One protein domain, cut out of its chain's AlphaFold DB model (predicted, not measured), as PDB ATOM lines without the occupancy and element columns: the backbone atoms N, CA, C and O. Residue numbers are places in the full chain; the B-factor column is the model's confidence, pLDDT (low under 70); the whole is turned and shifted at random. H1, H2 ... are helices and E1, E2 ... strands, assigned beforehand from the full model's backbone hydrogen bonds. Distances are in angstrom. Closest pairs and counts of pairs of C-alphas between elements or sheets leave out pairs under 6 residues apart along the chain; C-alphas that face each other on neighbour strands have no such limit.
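AT A GLANCE: This is residues 14 to 79 of the 383 residues of the protein "Protein kinase domain-containing protein" of Camellia sinensis (UniProt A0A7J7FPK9). Two small antiparallel hairpins follow one another, E2 with E3 in the middle and E4 with E5 towards one end; strand E1 lies towards the other end, and the short helix H1 sits near E2. The printed part has 66 residues, in the order E1, H1, E2, E3, E4, E5; it is mostly strand, with under half in named elements. It is loose, radius of gyration of the C-alphas 14.1 A, spanning 46 by 28 by 18 A.

IN THESE COORDINATES: E2 is residues 46 to 50, 13.0 A; E3 is 56 to 60, 12.9 A. E4 is 64 to 66; E5 is 76 to 78, ending at C-alpha 78 (162.270, 44.130, 155.709). H1 is 29 to 32. E1, 19 to 25, 17.2 A, begins at C-alpha 19 (181.766, 32.059, 183.309).

HOW THE PARTS SIT: In hairpin E2 and E3, N 49 and O 57 are within hydrogen-bond range, 2.9 A; in hairpin E4 and E5, N 65 and O 77, 2.8 A. The closest C-alphas of E3 and E5, Cys 60 and Cys 76, are 5.8 A apart; those of H1 and E2, Cys 30 and Cys 48, 5.6 A. H1 is too short for an O i to N i+4 pair. E1 pairs with no named strand.

THE WHOLE: The C-alphas farthest apart, Ile 14 and Asn 79, are 46.0 A apart. The printed part has no cut. Link H1 to E2 is long; residues 33 to 39 have pLDDT under 70.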
ATOM      1  N   ILE A  14     183.524  28.326 190.921       77.38
ATOM      2  CA  ILE A  14     184.045  27.111 191.558       77.38
ATOM      3  C   ILE A  14     182.858  26.432 192.251       77.38
ATOM      4  O   ILE A  14     182.336  27.010 193.206       77.38
ATOM      5  N   PRO A  15     182.392  25.256 191.782       78.75
ATOM      6  CA  PRO A  15     182.936  24.420 190.696       78.75
ATOM      7  C   PRO A  15     182.779  25.040 189.283       78.75
ATOM      8  O   PRO A  15     181.929  25.916 189.104       78.75
ATOM      9  N   PRO A  16     183.582  24.610 188.282       74.75
ATOM     10  CA  PRO A  16     183.713  25.263 186.972       74.75
ATOM     11  C   PRO A  16     182.528  24.977 186.047       74.75
ATOM     12  O   PRO A  16     182.618  24.187 185.112       74.75
ATOM     13  N   THR A  17     181.397  25.619 186.315       82.12
ATOM     14  CA  THR A  17     180.141  25.425 185.579       82.12
ATOM     15  C   THR A  17     179.699  26.665 184.808       82.12
ATOM     16  O   THR A  17     178.977  26.530 183.824       82.12
ATOM     17  N   LYS A  18     180.127  27.871 185.209       80.50
ATOM     18  CA  LYS A  18     179.690  29.127 184.588       80.50
ATOM     19  C   LYS A  18     180.802  30.176 184.567       80.50
ATOM     20  O   LYS A  18     181.464  30.412 185.575       80.50
ATOM     21  N   TRP A  19     180.964  30.842 183.426       78.56
ATOM     22  CA  TRP A  19     181.766  32.059 183.309       78.56
ATOM     23  C   TRP A  19     180.896  33.279 183.614       78.56
ATOM     24  O   TRP A  19     179.787  33.392 183.097       78.56
ATOM     25  N   THR A  20     181.392  34.190 184.444       78.75
ATOM     26  CA  THR A  20     180.739  35.468 184.755       78.75
ATOM     27  C   THR A  20     181.660  36.617 184.357       78.75
ATOM     28  O   THR A  20     182.835  36.578 184.738       78.75
ATOM     29  N   PRO A  21     181.191  37.636 183.623       75.25
ATOM     30  CA  PRO A  21     182.014  38.804 183.323       75.25
ATOM     31  C   PRO A  21     182.396  39.540 184.619       75.25
ATOM     32  O   PRO A  21     181.585  39.672 185.532       75.25
ATOM     33  N   ILE A  22     183.656  39.962 184.712       79.44
ATOM     34  CA  ILE A  22     184.192  40.807 185.790       79.44
ATOM     35  C   ILE A  22     184.138  42.269 185.350       79.44
ATOM     36  O   ILE A  22     183.714  43.119 186.123       79.44
ATOM     37  N   TRP A  23     184.592  42.550 184.126       76.81
ATOM     38  CA  TRP A  23     184.540  43.875 183.514       76.81
ATOM     39  C   TRP A  23     184.740  43.776 181.993       76.81
ATOM     40  O   TRP A  23     185.340  42.804 181.510       76.81
ATOM     41  N   SER A  24     184.291  44.799 181.263       75.75
ATOM     42  CA  SER A  24     184.502  44.941 179.823       75.75
ATOM     43  C   SER A  24     184.957  46.348 179.443       75.75
ATOM     44  O   SER A  24     184.673  47.312 180.145       75.75
ATOM     45  N   LYS A  25     185.661  46.481 178.313       78.00
ATOM     46  CA  LYS A  25     185.871  47.766 177.635       78.00
ATOM     47  C   LYS A  25     185.348  47.667 176.206       78.00
ATOM     48  O   LYS A  25     185.817  46.780 175.485       78.00
ATOM     49  N   PRO A  26     184.466  48.577 175.773       76.31
ATOM     50  CA  PRO A  26     183.704  49.529 176.595       76.31
ATOM     51  C   PRO A  26     182.675  48.859 177.521       76.31
ATOM     52  O   PRO A  26     182.411  47.662 177.397       76.31
ATOM     53  N   ASP A  27     182.105  49.627 178.458       78.81
ATOM     54  CA  ASP A  27     181.110  49.120 179.419       78.81
ATOM     55  C   ASP A  27     179.810  48.711 178.709       78.81
ATOM     56  O   ASP A  27     179.243  47.658 178.996       78.81
ATOM     57  N   ASN A  28     179.381  49.504 177.719       78.62
ATOM     58  CA  ASN A  28     178.287  49.165 176.817       78.62
ATOM     59  C   ASN A  28     178.703  49.382 175.357       78.62
ATOM     60  O   ASN A  28     178.702  50.497 174.836       78.62
ATOM     61  N   ILE A  29     179.030  48.284 174.680       80.75
ATOM     62  CA  ILE A  29     179.437  48.287 173.270       80.75
ATOM     63  C   ILE A  29     178.342  48.799 172.316       80.75
ATOM     64  O   ILE A  29     178.673  49.345 171.265       80.75
ATOM     65  N   CYS A  30     177.060  48.672 172.684       78.81
ATOM     66  CA  CYS A  30     175.941  49.188 171.891       78.81
ATOM     67  C   CYS A  30     175.869  50.723 171.895       78.81
ATOM     68  O   CYS A  30     175.254  51.301 171.005       78.81
ATOM     69  N   VAL A  31     176.495  51.374 172.882       74.56
ATOM     70  CA  VAL A  31     176.520  52.838 173.026       74.56
ATOM     71  C   VAL A  31     177.861  53.413 172.566       74.56
ATOM     72  O   VAL A  31     177.901  54.448 171.911       74.56
ATOM     73  N   ASP A  32     178.965  52.730 172.869       71.31
ATOM     74  CA  ASP A  32     180.313  53.287 172.711       71.31
ATOM     75  C   ASP A  32     180.887  53.149 171.285       71.31
ATOM     76  O   ASP A  32     181.693  53.974 170.855       71.31
ATOM     77  N   ILE A  33     180.428  52.177 170.477       67.75
ATOM     78  CA  ILE A  33     180.787  52.091 169.042       67.75
ATOM     79  C   ILE A  33     179.899  53.044 168.222       67.75
ATOM     80  O   ILE A  33     179.124  52.644 167.347       67.75
ATOM     81  N   GLY A  34     180.018  54.337 168.520       55.41
ATOM     82  CA  GLY A  34     179.235  55.426 167.933       55.41
ATOM     83  C   GLY A  34     179.911  56.186 166.786       55.41
ATOM     84  O   GLY A  34     179.330  57.138 166.282       55.41
ATOM     85  N   GLY A  35     181.120  55.798 166.356       47.09
ATOM     86  CA  GLY A  35     181.845  56.500 165.284       47.09
ATOM     87  C   GLY A  35     181.038  56.603 163.979       47.09
ATOM     88  O   GLY A  35     180.334  55.657 163.618       47.09
ATOM     89  N   GLY A  36     181.154  57.744 163.286       51.78
ATOM     90  CA  GLY A  36     180.373  58.142 162.099       51.78
ATOM     91  C   GLY A  36     180.588  57.324 160.819       51.78
ATOM     92  O   GLY A  36     180.207  57.777 159.746       51.78
ATOM     93  N   GLU A  37     181.181  56.133 160.912       51.97
ATOM     94  CA  GLU A  37     181.364  55.205 159.795       51.97
ATOM     95  C   GLU A  37     180.984  53.772 160.223       51.97
ATOM     96  O   GLU A  37     181.474  53.248 161.227       51.97
ATOM     97  N   GLY A  38     180.109  53.120 159.445       58.47
ATOM     98  CA  GLY A  38     179.724  51.708 159.604       58.47
ATOM     99  C   GLY A  38     178.536  51.430 160.542       58.47
ATOM    100  O   GLY A  38     178.061  52.301 161.264       58.47
ATOM    101  N   SER A  39     178.055  50.179 160.548       64.38
ATOM    102  CA  SER A  39     176.839  49.757 161.274       64.38
ATOM    103  C   SER A  39     177.000  49.678 162.802       64.38
ATOM    104  O   SER A  39     176.020  49.676 163.535       64.38
ATOM    105  N   GLY A  40     178.238  49.697 163.313       74.06
ATOM    106  CA  GLY A  40     178.538  49.581 164.744       74.06
ATOM    107  C   GLY A  40     178.598  48.139 165.235       74.06
ATOM    108  O   GLY A  40     179.121  47.276 164.537       74.06
ATOM    109  N   ALA A  41     178.125  47.899 166.462       79.06
ATOM    110  CA  ALA A  41     178.182  46.582 167.106       79.06
ATOM    111  C   ALA A  41     177.256  45.542 166.450       79.06
ATOM    112  O   ALA A  41     177.536  44.345 166.522       79.06
ATOM    113  N   CYS A  42     176.182  46.005 165.813       81.81
ATOM    114  CA  CYS A  42     175.239  45.188 165.063       81.81
ATOM    115  C   CYS A  42     175.111  45.709 163.623       81.81
ATOM    116  O   CYS A  42     175.517  46.831 163.319       81.81
ATOM    117  N   GLY A  43     174.601  44.888 162.709       76.19
ATOM    118  CA  GLY A  43     174.349  45.291 161.328       76.19
ATOM    119  C   GLY A  43     173.225  46.326 161.197       76.19
ATOM    120  O   GLY A  43     172.514  46.641 162.150       76.19
ATOM    121  N   PHE A  44     173.027  46.856 159.993       76.50
ATOM    122  CA  PHE A  44     171.946  47.814 159.731       76.50
ATOM    123  C   PHE A  44     170.565  47.200 160.010       76.50
ATOM    124  O   PHE A  44     170.372  46.000 159.806       76.50
ATOM    125  N   ASN A  45     169.613  48.021 160.465       74.00
ATOM    126  CA  ASN A  45     168.235  47.623 160.808       74.00
ATOM    127  C   ASN A  45     168.140  46.517 161.879       74.00
ATOM    128  O   ASN A  45     167.149  45.789 161.964       74.00
ATOM    129  N   SER A  46     169.189  46.362 162.687       80.94
ATOM    130  CA  SER A  46     169.199  45.464 163.837       80.94
ATOM    131  C   SER A  46     169.339  46.269 165.124       80.94
ATOM    132  O   SER A  46     170.076  47.251 165.180       80.94
ATOM    133  N   ILE A  47     168.604  45.857 166.151       83.00
ATOM    134  CA  ILE A  47     168.609  46.474 167.471       83.00
ATOM    135  C   ILE A  47     169.739  45.841 168.279       83.00
ATOM    136  O   ILE A  47     169.778  44.617 168.444       83.00
ATOM    137  N   CYS A  48     170.646  46.678 168.788       84.38
ATOM    138  CA  CYS A  48     171.695  46.253 169.708       84.38
ATOM    139  C   CYS A  48     171.202  46.316 171.153       84.38
ATOM    140  O   CYS A  48     170.818  47.383 171.638       84.38
ATOM    141  N   LYS A  49     171.283  45.182 171.853       86.94
ATOM    142  CA  LYS A  49     171.042  45.077 173.294       86.94
ATOM    143  C   LYS A  49     172.252  44.473 173.990       86.94
ATOM    144  O   LYS A  49     172.844  43.521 173.492       86.94
ATOM    145  N   LEU A  50     172.626  44.983 175.158       84.75
ATOM    146  CA  LEU A  50     173.697  44.369 175.941       84.75
ATOM    147  C   LEU A  50     173.154  43.148 176.702       84.75
ATOM    148  O   LEU A  50     172.205  43.258 177.472       84.75
ATOM    149  N   ASN A  51     173.753  41.979 176.480       82.75
ATOM    150  CA  ASN A  51     173.401  40.739 177.175       82.75
ATOM    151  C   ASN A  51     174.157  40.615 178.517       82.75
ATOM    152  O   ASN A  51     175.188  41.261 178.712       82.75
ATOM    153  N   ASP A  52     173.729  39.702 179.393       80.88
ATOM    154  CA  ASP A  52     174.312  39.420 180.721       80.88
ATOM    155  C   ASP A  52     175.824  39.139 180.686       80.88
ATOM    156  O   ASP A  52     176.540  39.330 181.667       80.88
ATOM    157  N   ASN A  53     176.325  38.679 179.537       76.56
ATOM    158  CA  ASN A  53     177.737  38.383 179.306       76.56
ATOM    159  C   ASN A  53     178.557  39.598 178.824       76.56
ATOM    160  O   ASN A  53     179.677  39.397 178.355       76.56
ATOM    161  N   GLN A  54     178.015  40.821 178.886       76.44
ATOM    162  CA  GLN A  54     178.622  42.056 178.354       76.44
ATOM    163  C   GLN A  54     178.949  41.983 176.850       76.44
ATOM    164  O   GLN A  54     179.897  42.589 176.346       76.44
ATOM    165  N   ARG A  55     178.152  41.205 176.109       81.56
ATOM    166  CA  ARG A  55     178.233  41.083 174.649       81.56
ATOM    167  C   ARG A  55     177.014  41.722 173.997       81.56
ATOM    168  O   ARG A  55     175.948  41.699 174.614       81.56
ATOM    169  N   PRO A  56     177.151  42.238 172.765       84.44
ATOM    170  CA  PRO A  56     175.994  42.689 172.018       84.44
ATOM    171  C   PRO A  56     175.135  41.477 171.635       84.44
ATOM    172  O   PRO A  56     175.650  40.434 171.224       84.44
ATOM    173  N   ASP A  57     173.831  41.616 171.818       87.88
ATOM    174  CA  ASP A  57     172.766  40.768 171.301       87.88
ATOM    175  C   ASP A  57     172.074  41.571 170.200       87.88
ATOM    176  O   ASP A  57     171.467  42.608 170.471       87.88
ATOM    177  N   CYS A  58     172.245  41.132 168.955       86.81
ATOM    178  CA  CYS A  58     171.730  41.816 167.776       86.81
ATOM    179  C   CYS A  58     170.471  41.104 167.303       86.81
ATOM    180  O   CYS A  58     170.511  39.923 166.951       86.81
ATOM    181  N   LYS A  59     169.342  41.815 167.295       88.62
ATOM    182  CA  LYS A  59     168.058  41.256 166.859       88.62
ATOM    183  C   LYS A  59     167.426  42.119 165.787       88.62
ATOM    184  O   LYS A  59     167.436  43.342 165.881       88.62
ATOM    185  N   CYS A  60     166.866  41.476 164.769       83.25
ATOM    186  CA  CYS A  60     166.075  42.188 163.778       83.25
ATOM    187  C   CYS A  60     164.790  42.715 164.404       83.25
ATOM    188  O   CYS A  60     164.197  42.083 165.281       83.25
ATOM    189  N   GLN A  61     164.365  43.865 163.902       78.69
ATOM    190  CA  GLN A  61     163.090  44.469 164.241       78.69
ATOM    191  C   GLN A  61     161.923  43.553 163.833       78.69
ATOM    192  O   GLN A  61     162.072  42.703 162.943       78.69
ATOM    193  N   PRO A  62     160.744  43.725 164.443       77.62
ATOM    194  CA  PRO A  62     159.535  43.052 163.991       77.62
ATOM    195  C   PRO A  62     159.278  43.299 162.501       77.62
ATOM    196  O   PRO A  62     159.405  44.413 162.002       77.62
ATOM    197  N   GLY A  63     158.964  42.236 161.758       73.00
ATOM    198  CA  GLY A  63     158.787  42.322 160.306       73.00
ATOM    199  C   GLY A  63     160.090  42.382 159.500       73.00
ATOM    200  O   GLY A  63     160.015  42.484 158.280       73.00
ATOM    201  N   TYR A  64     161.259  42.260 160.136       80.31
ATOM    202  CA  TYR A  64     162.559  42.175 159.471       80.31
ATOM    203  C   TYR A  64     163.190  40.789 159.660       80.31
ATOM    204  O   TYR A  64     162.844  40.012 160.553       80.31
ATOM    205  N   SER A  65     164.126  40.432 158.788       83.62
ATOM    206  CA  SER A  65     164.872  39.175 158.861       83.62
ATOM    207  C   SER A  65     166.325  39.369 158.462       83.62
ATOM    208  O   SER A  65     166.646  40.268 157.687       83.62
ATOM    209  N   LEU A  66     167.211  38.526 158.998       83.00
ATOM    210  CA  LEU A  66     168.642  38.603 158.712       83.00
ATOM    211  C   LEU A  66     168.899  38.480 157.205       83.00
ATOM    212  O   LEU A  66     168.305  37.640 156.520       83.00
ATOM    213  N   LEU A  67     169.798  39.321 156.691       82.44
ATOM    214  CA  LEU A  67     170.291  39.209 155.319       82.44
ATOM    215  C   LEU A  67     171.048  37.896 155.113       82.44
ATOM    216  O   LEU A  67     170.827  37.212 154.116       82.44
ATOM    217  N   ASP A  68     171.905  37.551 156.073       80.44
ATOM    218  CA  ASP A  68     172.629  36.286 156.134       80.44
ATOM    219  C   ASP A  68     172.238  35.541 157.421       80.44
ATOM    220  O   ASP A  68     172.617  35.972 158.512       80.44
ATOM    221  N   PRO A  69     171.500  34.420 157.323       85.81
ATOM    222  CA  PRO A  69     171.108  33.618 158.482       85.81
ATOM    223  C   PRO A  69     172.283  33.085 159.312       85.81
ATOM    224  O   PRO A  69     172.093  32.754 160.480       85.81
ATOM    225  N   ASN A  70     173.483  32.983 158.729       82.62
ATOM    226  CA  ASN A  70     174.672  32.489 159.424       82.62
ATOM    227  C   ASN A  70     175.423  33.590 160.182       82.62
ATOM    228  O   ASN A  70     176.347  33.283 160.935       82.62
ATOM    229  N   ASN A  71     175.045  34.857 159.998       81.25
ATOM    230  CA  ASN A  71     175.656  35.995 160.667       81.25
ATOM    231  C   ASN A  71     174.645  36.665 161.603       81.25
ATOM    232  O   ASN A  71     173.906  37.567 161.209       81.25
ATOM    233  N   THR A  72     174.644  36.253 162.870       82.56
ATOM    234  CA  THR A  72     173.746  36.794 163.905       82.56
ATOM    235  C   THR A  72     173.993  38.267 164.228       82.56
ATOM    236  O   THR A  72     173.115  38.918 164.777       82.56
ATOM    237  N   TYR A  73     175.171  38.799 163.889       83.00
ATOM    238  CA  TYR A  73     175.532  40.214 164.039       83.00
ATOM    239  C   TYR A  73     175.298  41.018 162.751       83.00
ATOM    240  O   TYR A  73     175.614  42.205 162.690       83.00
ATOM    241  N   GLY A  74     174.793  40.364 161.701       79.56
ATOM    242  CA  GLY A  74     174.606  40.937 160.377       79.56
ATOM    243  C   GLY A  74     173.416  41.885 160.284       79.56
ATOM    244  O   GLY A  74     172.635  42.060 161.216       79.56
ATOM    245  N   SER A  75     173.285  42.519 159.121       79.38
ATOM    246  CA  SER A  75     172.193  43.457 158.857       79.38
ATOM    247  C   SER A  75     170.874  42.734 158.582       79.38
ATOM    248  O   SER A  75     170.854  41.589 158.118       79.38
ATOM    249  N   CYS A  76     169.770  43.438 158.803       82.06
ATOM    250  CA  CYS A  76     168.415  42.959 158.576       82.06
ATOM    251  C   CYS A  76     167.787  43.612 157.336       82.06
ATOM    252  O   CYS A  76     168.081  44.755 156.986       82.06
ATOM    253  N   LYS A  77     166.887  42.879 156.677       79.50
ATOM    254  CA  LYS A  77     166.019  43.364 155.595       79.50
ATOM    255  C   LYS A  77     164.553  43.325 156.021       79.50
ATOM    256  O   LYS A  77     164.191  42.416 156.768       79.50
ATOM    257  N   PRO A  78     163.708  44.232 155.513       72.69
ATOM    258  CA  PRO A  78     162.270  44.130 155.709       72.69
ATOM    259  C   PRO A  78     161.720  42.885 154.997       72.69
ATOM    260  O   PRO A  78     162.194  42.487 153.929       72.69
ATOM    261  N   ASN A  79     160.696  42.273 155.586       73.62
ATOM    262  CA  ASN A  79     159.946  41.156 155.002       73.62
ATOM    263  C   ASN A  79     158.777  41.621 154.121       73.62
ATOM    264  O   ASN A  79     158.031  40.799 153.590       73.62
TER     265      ASN A  79